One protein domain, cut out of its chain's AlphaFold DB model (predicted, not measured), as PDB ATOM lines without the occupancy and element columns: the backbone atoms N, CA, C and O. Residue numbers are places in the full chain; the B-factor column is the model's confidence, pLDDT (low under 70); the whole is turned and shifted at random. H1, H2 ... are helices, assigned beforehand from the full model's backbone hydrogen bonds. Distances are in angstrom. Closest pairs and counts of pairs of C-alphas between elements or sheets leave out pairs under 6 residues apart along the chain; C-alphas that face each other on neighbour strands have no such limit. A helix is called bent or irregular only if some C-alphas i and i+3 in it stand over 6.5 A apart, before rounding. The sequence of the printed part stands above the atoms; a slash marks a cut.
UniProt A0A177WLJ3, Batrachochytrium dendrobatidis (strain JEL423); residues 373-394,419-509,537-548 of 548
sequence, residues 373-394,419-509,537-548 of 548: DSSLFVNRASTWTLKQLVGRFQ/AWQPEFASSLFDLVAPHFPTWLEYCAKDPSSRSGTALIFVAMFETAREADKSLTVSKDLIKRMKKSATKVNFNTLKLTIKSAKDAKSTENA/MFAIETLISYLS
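This is residues 373 to 394, 419 to 509 and 537 to 548 of the 548 residues of a protein of Batrachochytrium dendrobatidis (strain JEL423) (UniProt A0A177WLJ3). H3 is the core of a crossed-helix body, with H1, H4, H6 and the sharply bent H2 packed round it. Long H5 lies at one end, meeting H2b with residues 493 to 500 alone. The printed part has 125 residues with six named helices, H1 to H6 in chain order, and no named strand: the class is all helix, its packing mostly crossed. It is compact, with a radius of gyration of the C-alphas of 14.7 A, yet elongated, spanning 51 by 30 by 27 A.

Look first at H1, residues 380 to 390: it touches H3, residues 452 to 466, at a shallow tilt of 7 degrees, the same way, closest at C-alphas 387 and 456, 4.4 A. H2, residues 421 to 444, was assigned as one helix by its hydrogen bonds but is bent, C-alphas 434 and 437 being 8.1 A apart; H2a, residues 421 to 434, and H2b, residues 437 to 444, are about perpendicular at 78 degrees. H2a is irregular, C-alphas 431 and 434 being 7.4 A apart. H3 forms a helical hairpin with H4, residues 472 to 485, closest at C-alphas 464 and 474, 4.6 A. H2a touches H4, closest at C-alphas 426 and 477, 5.8 A. H5, residues 490 to 509, touches H2b, closest at C-alphas 444 and 497, 5.1 A. H6, residues 539 to 547, touches H3, closest at C-alphas 454 and 540, 5.5 A. Every O i to N i+4 pair is within hydrogen-bond range in H1, H2b, H3, H4, H5 and H6, and 8 of 10 are in H2a.

Find C-alpha 380 at (37.550, 35.660, 43.161), where H1 begins. H2a spans 21.3 A, H3 21.2 A and H4 20.1 A. H5 runs 28.9 A to C-alpha 509 at (50.833, 12.382, 41.025).

The C-alphas farthest apart, of Ser 470 and Ala 509, are 52.1 A apart. Residues 395 to 418 and 510 to 536 are not printed, with C-alpha gaps of 16.9 A and 24.2 A. Of the links printed whole, none is long. Confidence is under 70 at residues 393 to 394, 467 to 471, 507 to 509 and 537.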
ATOM      1  N   ASP A 373      43.673  46.138  41.497       72.44
ATOM      2  CA  ASP A 373      44.141  46.250  40.113       72.44
ATOM      3  C   ASP A 373      43.639  45.088  39.246       72.44
ATOM      4  O   ASP A 373      43.419  45.238  38.042       72.44
ATOM      5  N   SER A 374      43.398  43.923  39.856       76.50
ATOM      6  CA  SER A 374      42.830  42.766  39.160       76.50
ATOM      7  C   SER A 374      41.506  43.086  38.477       76.50
ATOM      8  O   SER A 374      40.609  43.699  39.053       76.50
ATOM      9  N   SER A 375      41.307  42.562  37.270       84.69
ATOM     10  CA  SER A 375      39.995  42.592  36.620       84.69
ATOM     11  C   SER A 375      38.907  41.985  37.517       84.69
ATOM     12  O   SER A 375      39.099  40.923  38.117       84.69
ATOM     13  N   LEU A 376      37.726  42.613  37.555       87.81
ATOM     14  CA  LEU A 376      36.551  42.100  38.275       87.81
ATOM     15  C   LEU A 376      36.120  40.699  37.799       87.81
ATOM     16  O   LEU A 376      35.530  39.938  38.563       87.81
ATOM     17  N   PHE A 377      36.439  40.340  36.553       87.88
ATOM     18  CA  PHE A 377      36.146  39.027  35.972       87.88
ATOM     19  C   PHE A 377      37.162  37.946  36.349       87.88
ATOM     20  O   PHE A 377      36.912  36.774  36.078       87.88
ATOM     21  N   VAL A 378      38.282  38.316  36.971       84.50
ATOM     22  CA  VAL A 378      39.339  37.394  37.416       84.50
ATOM     23  C   VAL A 378      39.394  37.330  38.942       84.50
ATOM     24  O   VAL A 378      39.615  36.264  39.517       84.50
ATOM     25  N   ASN A 379      39.129  38.449  39.619       87.06
ATOM     26  CA  ASN A 379      39.091  38.512  41.071       87.06
ATOM     27  C   ASN A 379      38.029  37.553  41.646       87.06
ATOM     28  O   ASN A 379      36.860  37.562  41.257       87.06
ATOM     29  N   ARG A 380      38.420  36.711  42.608       85.81
ATOM     30  CA  ARG A 380      37.550  35.660  43.161       85.81
ATOM     31  C   ARG A 380      36.314  36.204  43.888       85.81
ATOM     32  O   ARG A 380      35.249  35.594  43.801       85.81
ATOM     33  N   ALA A 381      36.450  37.299  44.632       88.88
ATOM     34  CA  ALA A 381      35.326  37.900  45.344       88.88
ATOM     35  C   ALA A 381      34.364  38.568  44.353       88.88
ATOM     36  O   ALA A 381      33.157  38.322  44.392       88.88
ATOM     37  N   SER A 382      34.914  39.318  43.395       91.69
ATOM     38  CA  SER A 382      34.127  40.019  42.379       91.69
ATOM     39  C   SER A 382      33.394  39.064  41.453       91.69
ATOM     40  O   SER A 382      32.203  39.246  41.225       91.69
ATOM     41  N   THR A 383      34.042  37.991  40.998       91.12
ATOM     42  CA  THR A 383      33.390  36.973  40.160       91.12
ATOM     43  C   THR A 383      32.233  36.281  40.869       91.12
ATOM     44  O   THR A 383      31.197  36.033  40.250       91.12
ATOM     45  N   TRP A 384      32.367  36.002  42.170       91.50
ATOM     46  CA  TRP A 384      31.271  35.450  42.963       91.50
ATOM     47  C   TRP A 384      30.089  36.420  43.022       91.50
ATOM     48  O   TRP A 384      28.959  36.010  42.760       91.50
ATOM     49  N   THR A 385      30.351  37.696  43.300       93.50
ATOM     50  CA  THR A 385      29.320  38.737  43.379       93.50
ATOM     51  C   THR A 385      28.654  38.970  42.023       93.50
ATOM     52  O   THR A 385      27.436  38.873  41.923       93.50
ATOM     53  N   LEU A 386      29.428  39.173  40.952       94.44
ATOM     54  CA  LEU A 386      28.913  39.363  39.592       94.44
ATOM     55  C   LEU A 386      28.051  38.184  39.136       94.44
ATOM     56  O   LEU A 386      26.984  38.407  38.570       94.44
ATOM     57  N   LYS A 387      28.455  36.941  39.443       92.94
ATOM     58  CA  LYS A 387      27.638  35.749  39.177       92.94
ATOM     59  C   LYS A 387      26.268  35.850  39.854       92.94
ATOM     60  O   LYS A 387      25.272  35.502  39.232       92.94
ATOM     61  N   GLN A 388      26.211  36.300  41.110       91.19
ATOM     62  CA  GLN A 388      24.937  36.485  41.814       91.19
ATOM     63  C   GLN A 388      24.092  37.587  41.173       91.19
ATOM     64  O   GLN A 388      22.890  37.413  41.080       91.19
ATOM     65  N   LEU A 389      24.702  38.682  40.706       92.31
ATOM     66  CA  LEU A 389      23.974  39.809  40.111       92.31
ATOM     67  C   LEU A 389      23.354  39.488  38.747       92.31
ATOM     68  O   LEU A 389      22.288  40.001  38.423       92.31
ATOM     69  N   VAL A 390      24.000  38.645  37.939       91.06
ATOM     70  CA  VAL A 390      23.481  38.243  36.615       91.06
ATOM     71  C   VAL A 390      22.705  36.923  36.643       91.06
ATOM     72  O   VAL A 390      21.942  36.627  35.726       91.06
ATOM     73  N   GLY A 391      22.916  36.113  37.678       83.06
ATOM     74  CA  GLY A 391      22.241  34.841  37.905       83.06
ATOM     75  C   GLY A 391      20.949  34.997  38.694       83.06
ATOM     76  O   GLY A 391      20.698  36.023  39.315       83.06
ATOM     77  N   ARG A 392      20.122  33.954  38.752       70.38
ATOM     78  CA  ARG A 392      18.992  33.955  39.688       70.38
ATOM     79  C   ARG A 392      19.483  34.129  41.124       70.38
ATOM     80  O   ARG A 392      20.378  33.408  41.570       70.38
ATOM     81  N   PHE A 393      18.820  35.008  41.870       52.38
ATOM     82  CA  PHE A 393      18.997  35.069  43.312       52.38
ATOM     83  C   PHE A 393      18.492  33.773  43.938       52.38
ATOM     84  O   PHE A 393      17.291  33.542  44.073       52.38
ATOM     85  N   GLN A 394      19.419  32.902  44.325       50.31
ATOM     86  CA  GLN A 394      19.096  31.766  45.170       50.31
ATOM     87  C   GLN A 394      19.020  32.266  46.610       50.31
ATOM     88  O   GLN A 394      20.030  32.337  47.320       50.31
ATOM     89  N   ALA A 419      13.489  44.080  37.237       73.12
ATOM     90  CA  ALA A 419      13.608  44.822  35.977       73.12
ATOM     91  C   ALA A 419      14.943  45.567  35.766       73.12
ATOM     92  O   ALA A 419      15.056  46.320  34.814       73.12
ATOM     93  N   TRP A 420      15.919  45.449  36.672       84.06
ATOM     94  CA  TRP A 420      17.279  45.964  36.462       84.06
ATOM     95  C   TRP A 420      18.246  44.866  36.009       84.06
ATOM     96  O   TRP A 420      19.312  45.153  35.465       84.06
ATOM     97  N   GLN A 421      17.927  43.604  36.306       86.50
ATOM     98  CA  GLN A 421      18.862  42.494  36.194       86.50
ATOM     99  C   GLN A 421      19.124  42.087  34.732       86.50
ATOM    100  O   GLN A 421      20.299  41.949  34.374       86.50
ATOM    101  N   PRO A 422      18.102  41.899  33.870       86.75
ATOM    102  CA  PRO A 422      18.311  41.622  32.447       86.75
ATOM    103  C   PRO A 422      19.112  42.720  31.736       86.75
ATOM    104  O   PRO A 422      19.997  42.427  30.933       86.75
ATOM    105  N   GLU A 423      18.833  43.978  32.065       88.69
ATOM    106  CA  GLU A 423      19.472  45.180  31.538       88.69
ATOM    107  C   GLU A 423      20.933  45.230  31.982       88.69
ATOM    108  O   GLU A 423      21.826  45.368  31.150       88.69
ATOM    109  N   PHE A 424      21.195  45.013  33.273       92.94
ATOM    110  CA  PHE A 424      22.549  44.936  33.810       92.94
ATOM    111  C   PHE A 424      23.358  43.801  33.171       92.94
ATOM    112  O   PHE A 424      24.487  44.029  32.746       92.94
ATOM    113  N   ALA A 425      22.792  42.594  33.062       92.44
ATOM    114  CA  ALA A 425      23.461  41.457  32.428       92.44
ATOM    115  C   ALA A 425      23.768  41.732  30.947       92.44
ATOM    116  O   ALA A 425      24.860  41.420  30.473       92.44
ATOM    117  N   SER A 426      22.823  42.359  30.241       91.81
ATOM    118  CA  SER A 426      22.985  42.810  28.861       91.81
ATOM    119  C   SER A 426      24.140  43.805  28.721       91.81
ATOM    120  O   SER A 426      25.064  43.553  27.950       91.81
ATOM    121  N   SER A 427      24.127  44.892  29.496       93.25
ATOM    122  CA  SER A 427      25.168  45.924  29.453       93.25
ATOM    123  C   SER A 427      26.532  45.398  29.897       93.25
ATOM    124  O   SER A 427      27.549  45.755  29.310       93.25
ATOM    125  N   LEU A 428      26.575  44.518  30.899       93.94
ATOM    126  CA  LEU A 428      27.817  43.894  31.343       93.94
ATOM    127  C   LEU A 428      28.406  42.985  30.256       93.94
ATOM    128  O   LEU A 428      29.623  42.963  30.077       93.94
ATOM    129  N   PHE A 429      27.562  42.251  29.519       93.25
ATOM    130  CA  PHE A 429      28.022  41.437  28.397       93.25
ATOM    131  C   PHE A 429      28.577  42.295  27.255       93.25
ATOM    132  O   PHE A 429      29.609  41.937  26.695       93.25
ATOM    133  N   ASP A 430      27.962  43.436  26.938       91.88
ATOM    134  CA  ASP A 430      28.441  44.323  25.866       91.88
ATOM    135  C   ASP A 430      29.888  44.787  26.062       91.88
ATOM    136  O   ASP A 430      30.643  44.871  25.094       91.88
ATOM    137  N   LEU A 431      30.312  44.996  27.311       89.62
ATOM    138  CA  LEU A 431      31.681  45.412  27.641       89.62
ATOM    139  C   LEU A 431      32.734  44.330  27.341       89.62
ATOM    140  O   LEU A 431      33.895  44.651  27.079       89.62
ATOM    141  N   VAL A 432      32.338  43.053  27.357       88.94
ATOM    142  CA  VAL A 432      33.232  41.897  27.147       88.94
ATOM    143  C   VAL A 432      32.991  41.168  25.822       88.94
ATOM    144  O   VAL A 432      33.833  40.378  25.394       88.94
ATOM    145  N   ALA A 433      31.874  41.443  25.143       90.06
ATOM    146  CA  ALA A 433      31.477  40.811  23.888       90.06
ATOM    147  C   ALA A 433      32.559  40.855  22.783       90.06
ATOM    148  O   ALA A 433      32.708  39.841  22.093       90.06
ATOM    149  N   PRO A 434      33.339  41.944  22.616       88.75
ATOM    150  CA  PRO A 434      34.378  42.034  21.582       88.75
ATOM    151  C   PRO A 434      35.523  41.025  21.749       88.75
ATOM    152  O   PRO A 434      36.048  40.529  20.755       88.75
ATOM    153  N   HIS A 435      35.859  40.657  22.991       87.12
ATOM    154  CA  HIS A 435      36.913  39.687  23.327       87.12
ATOM    155  C   HIS A 435      36.345  38.370  23.875       87.12
ATOM    156  O   HIS A 435      37.044  37.596  24.533       87.12
ATOM    157  N   PHE A 436      35.065  38.090  23.615       90.38
ATOM    158  CA  PHE A 436      34.392  36.910  24.151       90.38
ATOM    159  C   PHE A 436      35.086  35.579  23.792       90.38
ATOM    160  O   PHE A 436      35.239  34.752  24.692       90.38
ATOM    161  N   PRO A 437      35.600  35.359  22.560       89.00
ATOM    162  CA  PRO A 437      36.402  34.172  22.249       89.00
ATOM    163  C   PRO A 437      37.629  34.004  23.159       89.00
ATOM    164  O   PRO A 437      37.844  32.919  23.698       89.00
ATOM    165  N   THR A 438      38.379  35.083  23.411       88.12
ATOM    166  CA  THR A 438      39.554  35.070  24.300       88.12
ATOM    167  C   THR A 438      39.160  34.721  25.735       88.12
ATOM    168  O   THR A 438      39.844  33.945  26.401       88.12
ATOM    169  N   TRP A 439      38.020  35.232  26.214       88.75
ATOM    170  CA  TRP A 439      37.464  34.861  27.519       88.75
ATOM    171  C   TRP A 439      37.115  33.377  27.624       88.75
ATOM    172  O   TRP A 439      37.373  32.764  28.664       88.75
ATOM    173  N   LEU A 440      36.574  32.775  26.563       89.62
ATOM    174  CA  LEU A 440      36.289  31.339  26.530       89.62
ATOM    175  C   LEU A 440      37.575  30.504  26.551       89.62
ATOM    176  O   LEU A 440      37.644  29.520  27.288       89.62
ATOM    177  N   GLU A 441      38.608  30.915  25.815       87.31
ATOM    178  CA  GLU A 441      39.929  30.277  25.856       87.31
ATOM    179  C   GLU A 441      40.584  30.383  27.235       87.31
ATOM    180  O   GLU A 441      41.103  29.392  27.750       87.31
ATOM    181  N   TYR A 442      40.523  31.561  27.862       87.56
ATOM    182  CA  TYR A 442      40.979  31.764  29.236       87.56
ATOM    183  C   TYR A 442      40.269  30.807  30.200       87.56
ATOM    184  O   TYR A 442      40.918  30.106  30.976       87.56
ATOM    185  N   CYS A 443      38.940  30.706  30.107       88.62
ATOM    186  CA  CYS A 443      38.161  29.791  30.937       88.62
ATOM    187  C   CYS A 443      38.496  28.316  30.677       88.62
ATOM    188  O   CYS A 443      38.477  27.519  31.611       88.62
ATOM    189  N   ALA A 444      38.804  27.943  29.432       87.75
ATOM    190  CA  ALA A 444      39.168  26.577  29.058       87.75
ATOM    191  C   ALA A 444      40.533  26.142  29.615       87.75
ATOM    192  O   ALA A 444      40.760  24.946  29.794       87.75
ATOM    193  N   LYS A 445      41.423  27.096  29.919       85.12
ATOM    194  CA  LYS A 445      42.716  26.836  30.570       85.12
ATOM    195  C   LYS A 445      42.592  26.550  32.069       85.12
ATOM    196  O   LYS A 445      43.563  26.080  32.653       85.12
ATOM    197  N   ASP A 446      41.442  26.806  32.705       82.88
ATOM    198  CA  ASP A 446      41.247  26.498  34.127       82.88
ATOM    199  C   ASP A 446      41.135  24.975  34.353       82.88
ATOM    200  O   ASP A 446      40.109  24.362  34.023       82.88
ATOM    201  N   PRO A 447      42.131  24.348  35.006       73.12
ATOM    202  CA  PRO A 447      42.161  22.902  35.196       73.12
ATOM    203  C   PRO A 447      41.118  22.419  36.210       73.12
ATOM    204  O   PRO A 447      40.807  21.232  36.274       73.12
ATOM    205  N   SER A 448      40.583  23.315  37.047       75.81
ATOM    206  CA  SER A 448      39.473  22.982  37.941       75.81
ATOM    207  C   SER A 448      38.123  23.015  37.230       75.81
ATOM    208  O   SER A 448      37.159  22.452  37.754       75.81
ATOM    209  N   SER A 449      38.066  23.647  36.049       70.06
ATOM    210  CA  SER A 449      36.851  23.875  35.268       70.06
ATOM    211  C   SER A 449      35.719  24.488  36.117       70.06
ATOM    212  O   SER A 449      34.535  24.190  35.944       70.06
ATOM    213  N   ARG A 450      36.114  25.353  37.062       76.31
ATOM    214  CA  ARG A 450      35.279  26.138  37.984       76.31
ATOM    215  C   ARG A 450      35.579  27.635  37.850       76.31
ATOM    216  O   ARG A 450      35.401  28.380  38.813       76.31
ATOM    217  N   SER A 451      36.038  28.061  36.675       84.12
ATOM    218  CA  SER A 451      36.347  29.453  36.367       84.12
ATOM    219  C   SER A 451      35.189  30.358  36.788       84.12
ATOM    220  O   SER A 451      34.049  30.179  36.346       84.12
ATOM    221  N   GLY A 452      35.484  31.326  37.661       86.00
ATOM    222  CA  GLY A 452      34.509  32.309  38.130       86.00
ATOM    223  C   GLY A 452      33.911  33.089  36.963       86.00
ATOM    224  O   GLY A 452      32.698  33.262  36.898       86.00
ATOM    225  N   THR A 453      34.741  33.452  35.983       89.56
ATOM    226  CA  THR A 453      34.317  34.087  34.733       89.56
ATOM    227  C   THR A 453      33.324  33.220  33.956       89.56
ATOM    228  O   THR A 453      32.274  33.704  33.541       89.56
ATOM    229  N   ALA A 454      33.610  31.921  33.797       90.19
ATOM    230  CA  ALA A 454      32.703  31.007  33.104       90.19
ATOM    231  C   ALA A 454      31.353  30.910  33.826       90.19
ATOM    232  O   ALA A 454      30.309  30.908  33.180       90.19
ATOM    233  N   LEU A 455      31.362  30.894  35.164       91.25
ATOM    234  CA  LEU A 455      30.139  30.882  35.966       91.25
ATOM    235  C   LEU A 455      29.289  32.145  35.780       91.25
ATOM    236  O   LEU A 455      28.067  32.029  35.816       91.25
ATOM    237  N   ILE A 456      29.899  33.318  35.572       92.75
ATOM    238  CA  ILE A 456      29.170  34.556  35.242       92.75
ATOM    239  C   ILE A 456      28.430  34.376  33.914       92.75
ATOM    240  O   ILE A 456      27.230  34.623  33.849       92.75
ATOM    241  N   PHE A 457      29.113  33.902  32.870       93.12
ATOM    242  CA  PHE A 457      28.500  33.720  31.551       93.12
ATOM    243  C   PHE A 457      27.421  32.637  31.530       93.12
ATOM    244  O   PHE A 457      26.387  32.824  30.893       93.12
ATOM    245  N   VAL A 458      27.628  31.528  32.246       91.06
ATOM    246  CA  VAL A 458      26.588  30.503  32.431       91.06
ATOM    247  C   VAL A 458      25.367  31.119  33.107       91.06
ATOM    248  O   VAL A 458      24.264  30.991  32.587       91.06
ATOM    249  N   ALA A 459      25.568  31.855  34.204       90.56
ATOM    250  CA  ALA A 459      24.486  32.510  34.929       90.56
ATOM    251  C   ALA A 459      23.732  33.534  34.059       90.56
ATOM    252  O   ALA A 459      22.505  33.533  34.060       90.56
ATOM    253  N   MET A 460      24.438  34.348  33.261       91.19
ATOM    254  CA  MET A 460      23.818  35.255  32.282       91.19
ATOM    255  C   MET A 460      22.930  34.495  31.291       91.19
ATOM    256  O   MET A 460      21.793  34.894  31.043       91.19
ATOM    257  N   PHE A 461      23.439  33.394  30.728       89.31
ATOM    258  CA  PHE A 461      22.720  32.608  29.730       89.31
ATOM    259  C   PHE A 461      21.488  31.910  30.325       89.31
ATOM    260  O   PHE A 461      20.414  31.942  29.724       89.31
ATOM    261  N   GLU A 462      21.621  31.296  31.504       87.25
ATOM    262  CA  GLU A 462      20.526  30.616  32.208       87.25
ATOM    263  C   GLU A 462      19.408  31.592  32.576       87.25
ATOM    264  O   GLU A 462      18.247  31.346  32.240       87.25
ATOM    265  N   THR A 463      19.754  32.735  33.181       84.06
ATOM    266  CA  THR A 463      18.779  33.777  33.521       84.06
ATOM    267  C   THR A 463      18.072  34.294  32.270       84.06
ATOM    268  O   THR A 463      16.848  34.387  32.261       84.06
ATOM    269  N   ALA A 464      18.806  34.572  31.188       84.94
ATOM    270  CA  ALA A 464      18.216  35.060  29.942       84.94
ATOM    271  C   ALA A 464      17.309  34.022  29.254       84.94
ATOM    272  O   ALA A 464      16.332  34.383  28.601       84.94
ATOM    273  N   ARG A 465      17.616  32.726  29.384       82.81
ATOM    274  CA  ARG A 465      16.810  31.639  28.803       82.81
ATOM    275  C   ARG A 465      15.483  31.462  29.532       82.81
ATOM    276  O   ARG A 465      14.492  31.076  28.918       82.81
ATOM    277  N   GLU A 466      15.503  31.670  30.840       75.06
ATOM    278  CA  GLU A 466      14.373  31.401  31.723       75.06
ATOM    279  C   GLU A 466      13.551  32.643  32.065       75.06
ATOM    280  O   GLU A 466      12.446  32.505  32.595       75.06
ATOM    281  N   ALA A 467      14.067  33.836  31.760       69.94
ATOM    282  CA  ALA A 467      13.291  35.065  31.741       69.94
ATOM    283  C   ALA A 467      12.056  34.893  30.844       69.94
ATOM    284  O   ALA A 467      12.072  34.119  29.880       69.94
ATOM    285  N   ASP A 468      10.976  35.608  31.176       63.78
ATOM    286  CA  ASP A 468       9.732  35.534  30.416       63.78
ATOM    287  C   ASP A 468      10.023  35.695  28.917       63.78
ATOM    288  O   ASP A 468      10.758  36.589  28.487       63.78
ATOM    289  N   LYS A 469       9.439  34.814  28.099       57.44
ATOM    290  CA  LYS A 469       9.613  34.817  26.643       57.44
ATOM    291  C   LYS A 469       9.145  36.138  26.022       57.44
ATOM    292  O   LYS A 469       9.407  36.353  24.841       57.44
ATOM    293  N   SER A 470       8.450  37.001  26.757       53.72
ATOM    294  CA  SER A 470       8.082  38.356  26.343       53.72
ATOM    295  C   SER A 470       9.243  39.367  26.397       53.72
ATOM    296  O   SER A 470       9.199  40.367  25.682       53.72
ATOM    297  N   LEU A 471      10.311  39.111  27.164       69.88
ATOM    298  CA  LEU A 471      11.372  40.089  27.406       69.88
ATOM    299  C   LEU A 471      12.420  40.098  26.275       69.88
ATOM    300  O   LEU A 471      13.328  39.263  26.215       69.88
ATOM    301  N   THR A 472      12.309  41.074  25.371       76.12
ATOM    302  CA  THR A 472      13.187  41.234  24.194       76.12
ATOM    303  C   THR A 472      14.674  41.293  24.559       76.12
ATOM    304  O   THR A 472      15.483  40.617  23.922       76.12
ATOM    305  N   VAL A 473      15.024  41.997  25.644       80.38
ATOM    306  CA  VAL A 473      16.412  42.165  26.123       80.38
ATOM    307  C   VAL A 473      17.103  40.818  26.362       80.38
ATOM    308  O   VAL A 473      18.248  40.618  25.957       80.38
ATOM    309  N   SER A 474      16.392  39.852  26.951       81.94
ATOM    310  CA  SER A 474      16.949  38.527  27.260       81.94
ATOM    311  C   SER A 474      17.182  37.684  26.003       81.94
ATOM    312  O   SER A 474      18.224  37.042  25.859       81.94
ATOM    313  N   LYS A 475      16.259  37.734  25.033       80.81
ATOM    314  CA  LYS A 475      16.447  37.057  23.736       80.81
ATOM    315  C   LYS A 475      17.629  37.636  22.969       80.81
ATOM    316  O   LYS A 475      18.408  36.882  22.382       80.81
ATOM    317  N   ASP A 476      17.759  38.955  22.960       86.69
ATOM    318  CA  ASP A 476      18.832  39.630  22.237       86.69
ATOM    319  C   ASP A 476      20.193  39.427  22.905       86.69
ATOM    320  O   ASP A 476      21.198  39.287  22.205       86.69
ATOM    321  N   LEU A 477      20.241  39.293  24.234       89.12
ATOM    322  CA  LEU A 477      21.439  38.844  24.942       89.12
ATOM    323  C   LEU A 477      21.890  37.453  24.467       89.12
ATOM    324  O   LEU A 477      23.027  37.317  24.023       89.12
ATOM    325  N   ILE A 478      21.005  36.447  24.448       89.25
ATOM    326  CA  ILE A 478      21.356  35.091  23.974       89.25
ATOM    327  C   ILE A 478      21.862  35.122  22.528       89.25
ATOM    328  O   ILE A 478      22.889  34.514  22.215       89.25
ATOM    329  N   LYS A 479      21.162  35.836  21.634       90.06
ATOM    330  CA  LYS A 479      21.581  35.970  20.229       90.06
ATOM    331  C   LYS A 479      22.973  36.589  20.118       90.06
ATOM    332  O   LYS A 479      23.790  36.082  19.353       90.06
ATOM    333  N   ARG A 480      23.258  37.657  20.874       90.75
ATOM    334  CA  ARG A 480      24.579  38.306  20.882       90.75
ATOM    335  C   ARG A 480      25.660  37.386  21.435       90.75
ATOM    336  O   ARG A 480      26.700  37.272  20.798       90.75
ATOM    337  N   MET A 481      25.399  36.664  22.526       92.25
ATOM    338  CA  MET A 481      26.340  35.680  23.075       92.25
ATOM    339  C   MET A 481      26.698  34.602  22.046       92.25
ATOM    340  O   MET A 481      27.878  34.343  21.809       92.25
ATOM    341  N   LYS A 482      25.694  34.025  21.370       91.44
ATOM    342  CA  LYS A 482      25.921  33.042  20.298       91.44
ATOM    343  C   LYS A 482      26.663  33.647  19.109       91.44
ATOM    344  O   LYS A 482      27.611  33.046  18.615       91.44
ATOM    345  N   LYS A 483      26.288  34.858  18.679       91.75
ATOM    346  CA  LYS A 483      26.955  35.578  17.584       91.75
ATOM    347  C   LYS A 483      28.435  35.820  17.890       91.75
ATOM    348  O   LYS A 483      29.273  35.526  17.040       91.75
ATOM    349  N   SER A 484      28.768  36.284  19.094       89.19
ATOM    350  CA  SER A 484      30.156  36.499  19.526       89.19
ATOM    351  C   SER A 484      30.957  35.196  19.647       89.19
ATOM    352  O   SER A 484      32.180  35.226  19.547       89.19
ATOM    353  N   ALA A 485      30.288  34.048  19.802       87.62
ATOM    354  CA  ALA A 485      30.918  32.729  19.836       87.62
ATOM    355  C   ALA A 485      31.117  32.079  18.451       87.62
ATOM    356  O   ALA A 485      31.782  31.055  18.356       87.62
ATOM    357  N   THR A 486      30.593  32.651  17.360       84.69
ATOM    358  CA  THR A 486      30.659  32.029  16.014       84.69
ATOM    359  C   THR A 486      32.077  31.774  15.496       84.69
ATOM    360  O   THR A 486      32.287  30.849  14.717       84.69
ATOM    361  N   LYS A 487      33.060  32.568  15.935       77.25
ATOM    362  CA  LYS A 487      34.477  32.425  15.558       77.25
ATOM    363  C   LYS A 487      35.239  31.404  16.416       77.25
ATOM    364  O   LYS A 487      36.436  31.219  16.224       77.25
ATOM    365  N   VAL A 488      34.577  30.769  17.382       84.38
ATOM    366  CA  VAL A 488      35.208  29.884  18.365       84.38
ATOM    367  C   VAL A 488      35.265  28.456  17.836       84.38
ATOM    368  O   VAL A 488      34.246  27.860  17.492       84.38
ATOM    369  N   ASN A 489      36.454  27.854  17.850       86.25
ATOM    370  CA  ASN A 489      36.592  26.424  17.602       86.25
ATOM    371  C   ASN A 489      36.331  25.633  18.897       86.25
ATOM    372  O   ASN A 489      37.225  25.425  19.721       86.25
ATOM    373  N   PHE A 490      35.092  25.166  19.074       87.06
ATOM    374  CA  PHE A 490      34.691  24.406  20.263       87.06
ATOM    375  C   PHE A 490      35.450  23.082  20.441       87.06
ATOM    376  O   PHE A 490      35.612  22.627  21.574       87.06
ATOM    377  N   ASN A 491      35.945  22.467  19.361       84.69
ATOM    378  CA  ASN A 491      36.754  21.250  19.461       84.69
ATOM    379  C   ASN A 491      38.128  21.559  20.064       84.69
ATOM    380  O   ASN A 491      38.578  20.834  20.952       84.69
ATOM    381  N   THR A 492      38.747  22.673  19.664       86.88
ATOM    382  CA  THR A 492      39.996  23.157  20.269       86.88
ATOM    383  C   THR A 492      39.812  23.444  21.758       86.88
ATOM    384  O   THR A 492      40.619  22.990  22.562       86.88
ATOM    385  N   LEU A 493      38.720  24.107  22.159       84.81
ATOM    386  CA  LEU A 493      38.445  24.360  23.581       84.81
ATOM    387  C   LEU A 493      38.302  23.065  24.391       84.81
ATOM    388  O   LEU A 493      38.877  22.959  25.473       84.81
ATOM    389  N   LYS A 494      37.585  22.063  23.866       85.75
ATOM    390  CA  LYS A 494      37.449  20.746  24.516       85.75
ATOM    391  C   LYS A 494      38.804  20.055  24.701       85.75
ATOM    392  O   LYS A 494      39.044  19.466  25.755       85.75
ATOM    393  N   LEU A 495      39.698  20.150  23.714       86.31
ATOM    394  CA  LEU A 495      41.065  19.629  23.816       86.31
ATOM    395  C   LEU A 495      41.890  20.387  24.867       86.31
ATOM    396  O   LEU A 495      42.563  19.748  25.673       86.31
ATOM    397  N   THR A 496      41.790  21.718  24.916       85.06
ATOM    398  CA  THR A 496      42.455  22.551  25.935       85.06
ATOM    399  C   THR A 496      42.002  22.183  27.346       85.06
ATOM    400  O   THR A 496      42.843  21.993  28.222       85.06
ATOM    401  N   ILE A 497      40.695  21.997  27.557       84.81
ATOM    402  CA  ILE A 497      40.135  21.571  28.850       84.81
ATOM    403  C   ILE A 497      40.706  20.211  29.260       84.81
ATOM    404  O   ILE A 497      41.126  20.033  30.404       84.81
ATOM    405  N   LYS A 498      40.744  19.249  28.329       85.62
ATOM    406  CA  LYS A 498      41.304  17.917  28.584       85.62
ATOM    407  C   LYS A 498      42.785  18.005  28.969       85.62
ATOM    408  O   LYS A 498      43.165  17.478  30.007       85.62
ATOM    409  N   SER A 499      43.577  18.747  28.197       85.69
ATOM    410  CA  SER A 499      45.002  18.975  28.468       85.69
ATOM    411  C   SER A 499      45.242  19.608  29.846       85.69
ATOM    412  O   SER A 499      46.076  19.131  30.615       85.69
ATOM    413  N   ALA A 500      44.460  20.626  30.219       82.75
ATOM    414  CA  ALA A 500      44.560  21.273  31.527       82.75
ATOM    415  C   ALA A 500      44.222  20.313  32.687       82.75
ATOM    416  O   ALA A 500      44.899  20.311  33.721       82.75
ATOM    417  N   LYS A 501      43.196  19.464  32.520       84.19
ATOM    418  CA  LYS A 501      42.826  18.425  33.498       84.19
ATOM    419  C   LYS A 501      43.930  17.372  33.646       84.19
ATOM    420  O   LYS A 501      44.296  17.029  34.774       84.19
ATOM    421  N   ASP A 502      44.489  16.914  32.527       83.88
ATOM    422  CA  ASP A 502      45.563  15.922  32.495       83.88
ATOM    423  C   ASP A 502      46.830  16.470  33.181       83.88
ATOM    424  O   ASP A 502      47.379  15.813  34.068       83.88
ATOM    425  N   ALA A 503      47.230  17.717  32.899       78.25
ATOM    426  CA  ALA A 503      48.374  18.372  33.541       78.25
ATOM    427  C   ALA A 503      48.252  18.408  35.079       78.25
ATOM    428  O   ALA A 503      49.164  17.985  35.794       78.25
ATOM    429  N   LYS A 504      47.086  18.797  35.608       78.06
ATOM    430  CA  LYS A 504      46.838  18.822  37.059       78.06
ATOM    431  C   LYS A 504      46.860  17.429  37.698       78.06
ATOM    432  O   LYS A 504      47.288  17.277  38.844       78.06
ATOM    433  N   SER A 505      46.410  16.402  36.977       74.25
ATOM    434  CA  SER A 505      46.500  15.015  37.451       74.25
ATOM    435  C   SER A 505      47.959  14.556  37.583       74.25
ATOM    436  O   SER A 505      48.308  13.910  38.571       74.25
ATOM    437  N   THR A 506      48.832  14.979  36.660       71.31
ATOM    438  CA  THR A 506      50.269  14.671  36.712       71.31
ATOM    439  C   THR A 506      51.019  15.440  37.805       71.31
ATOM    440  O   THR A 506      51.918  14.874  38.422       71.31
ATOM    441  N   GLU A 507      50.635  16.682  38.120       69.12
ATOM    442  CA  GLU A 507      51.182  17.430  39.269       69.12
ATOM    443  C   GLU A 507      50.778  16.808  40.614       69.12
ATOM    444  O   GLU A 507      51.613  16.635  41.506       69.12
ATOM    445  N   ASN A 508      49.517  16.390  40.752       64.81
ATOM    446  CA  ASN A 508      49.051  15.673  41.942       64.81
ATOM    447  C   ASN A 508      49.722  14.299  42.094       64.81
ATOM    448  O   ASN A 508      49.937  13.846  43.211       64.81
ATOM    449  N   ALA A 509      50.088  13.641  40.990       60.12
ATOM    450  CA  ALA A 509      50.833  12.382  41.025       60.12
ATOM    451  C   ALA A 509      52.311  12.565  41.427       60.12
ATOM    452  O   ALA A 509      52.919  11.638  41.959       60.12
ATOM    453  N   MET A 537      28.107  20.297  36.650       53.56
ATOM    454  CA  MET A 537      28.698  20.472  35.332       53.56
ATOM    455  C   MET A 537      29.848  21.481  35.401       53.56
ATOM    456  O   MET A 537      29.748  22.552  36.000       53.56
ATOM    457  N   PHE A 538      30.970  21.100  34.801       79.19
ATOM    458  CA  PHE A 538      32.132  21.945  34.577       79.19
ATOM    459  C   PHE A 538      31.706  23.225  33.840       79.19
ATOM    460  O   PHE A 538      31.207  23.150  32.720       79.19
ATOM    461  N   ALA A 539      31.883  24.400  34.456       83.62
ATOM    462  CA  ALA A 539      31.211  25.641  34.039       83.62
ATOM    463  C   ALA A 539      31.457  26.003  32.564       83.62
ATOM    464  O   ALA A 539      30.540  26.393  31.845       83.62
ATOM    465  N   ILE A 540      32.694  25.828  32.093       87.31
ATOM    466  CA  ILE A 540      33.054  26.089  30.696       87.31
ATOM    467  C   ILE A 540      32.472  25.044  29.731       87.31
ATOM    468  O   ILE A 540      32.086  25.391  28.622       87.31
ATOM    469  N   GLU A 541      32.328  23.784  30.146       87.38
ATOM    470  CA  GLU A 541      31.694  22.741  29.329       87.38
ATOM    471  C   GLU A 541      30.184  22.986  29.199       87.38
ATOM    472  O   GLU A 541      29.630  22.852  28.107       87.38
ATOM    473  N   THR A 542      29.530  23.426  30.283       88.19
ATOM    474  CA  THR A 542      28.132  23.885  30.261       88.19
ATOM    475  C   THR A 542      27.949  25.046  29.295       88.19
ATOM    476  O   THR A 542      27.060  25.012  28.448       88.19
ATOM    477  N   LEU A 543      28.822  26.052  29.384       87.62
ATOM    478  CA  LEU A 543      28.767  27.220  28.514       87.62
ATOM    479  C   LEU A 543      28.960  26.841  27.041       87.62
ATOM    480  O   LEU A 543      28.205  27.306  26.192       87.62
ATOM    481  N   ILE A 544      29.914  25.954  26.734       88.12
ATOM    482  CA  ILE A 544      30.114  25.426  25.376       88.12
ATOM    483  C   ILE A 544      28.836  24.747  24.874       88.12
ATOM    484  O   ILE A 544      28.414  25.033  23.761       88.12
ATOM    485  N   SER A 545      28.193  23.911  25.697       89.38
ATOM    486  CA  SER A 545      26.936  23.243  25.332       89.38
ATOM    487  C   SER A 545      25.779  24.211  25.069       89.38
ATOM    488  O   SER A 545      24.843  23.844  24.366       89.38
ATOM    489  N   TYR A 546      25.786  25.400  25.671       88.81
ATOM    490  CA  TYR A 546      24.759  26.420  25.449       88.81
ATOM    491  C   TYR A 546      25.008  27.249  24.185       88.81
ATOM    492  O   TYR A 546      24.058  27.730  23.554       88.81
ATOM    493  N   LEU A 547      26.283  27.437  23.837       87.50
ATOM    494  CA  LEU A 547      26.715  28.239  22.696       87.50
ATOM    495  C   LEU A 547      26.729  27.450  21.380       87.50
ATOM    496  O   LEU A 547      26.429  28.052  20.349       87.50
ATOM    497  N   SER A 548      27.048  26.149  21.420       82.38
ATOM    498  CA  SER A 548      26.868  25.211  20.300       82.38
ATOM    499  C   SER A 548      25.392  25.012  19.989       82.38
ATOM    500  O   SER A 548      25.035  25.031  18.794       82.38
TER     501      SER A 548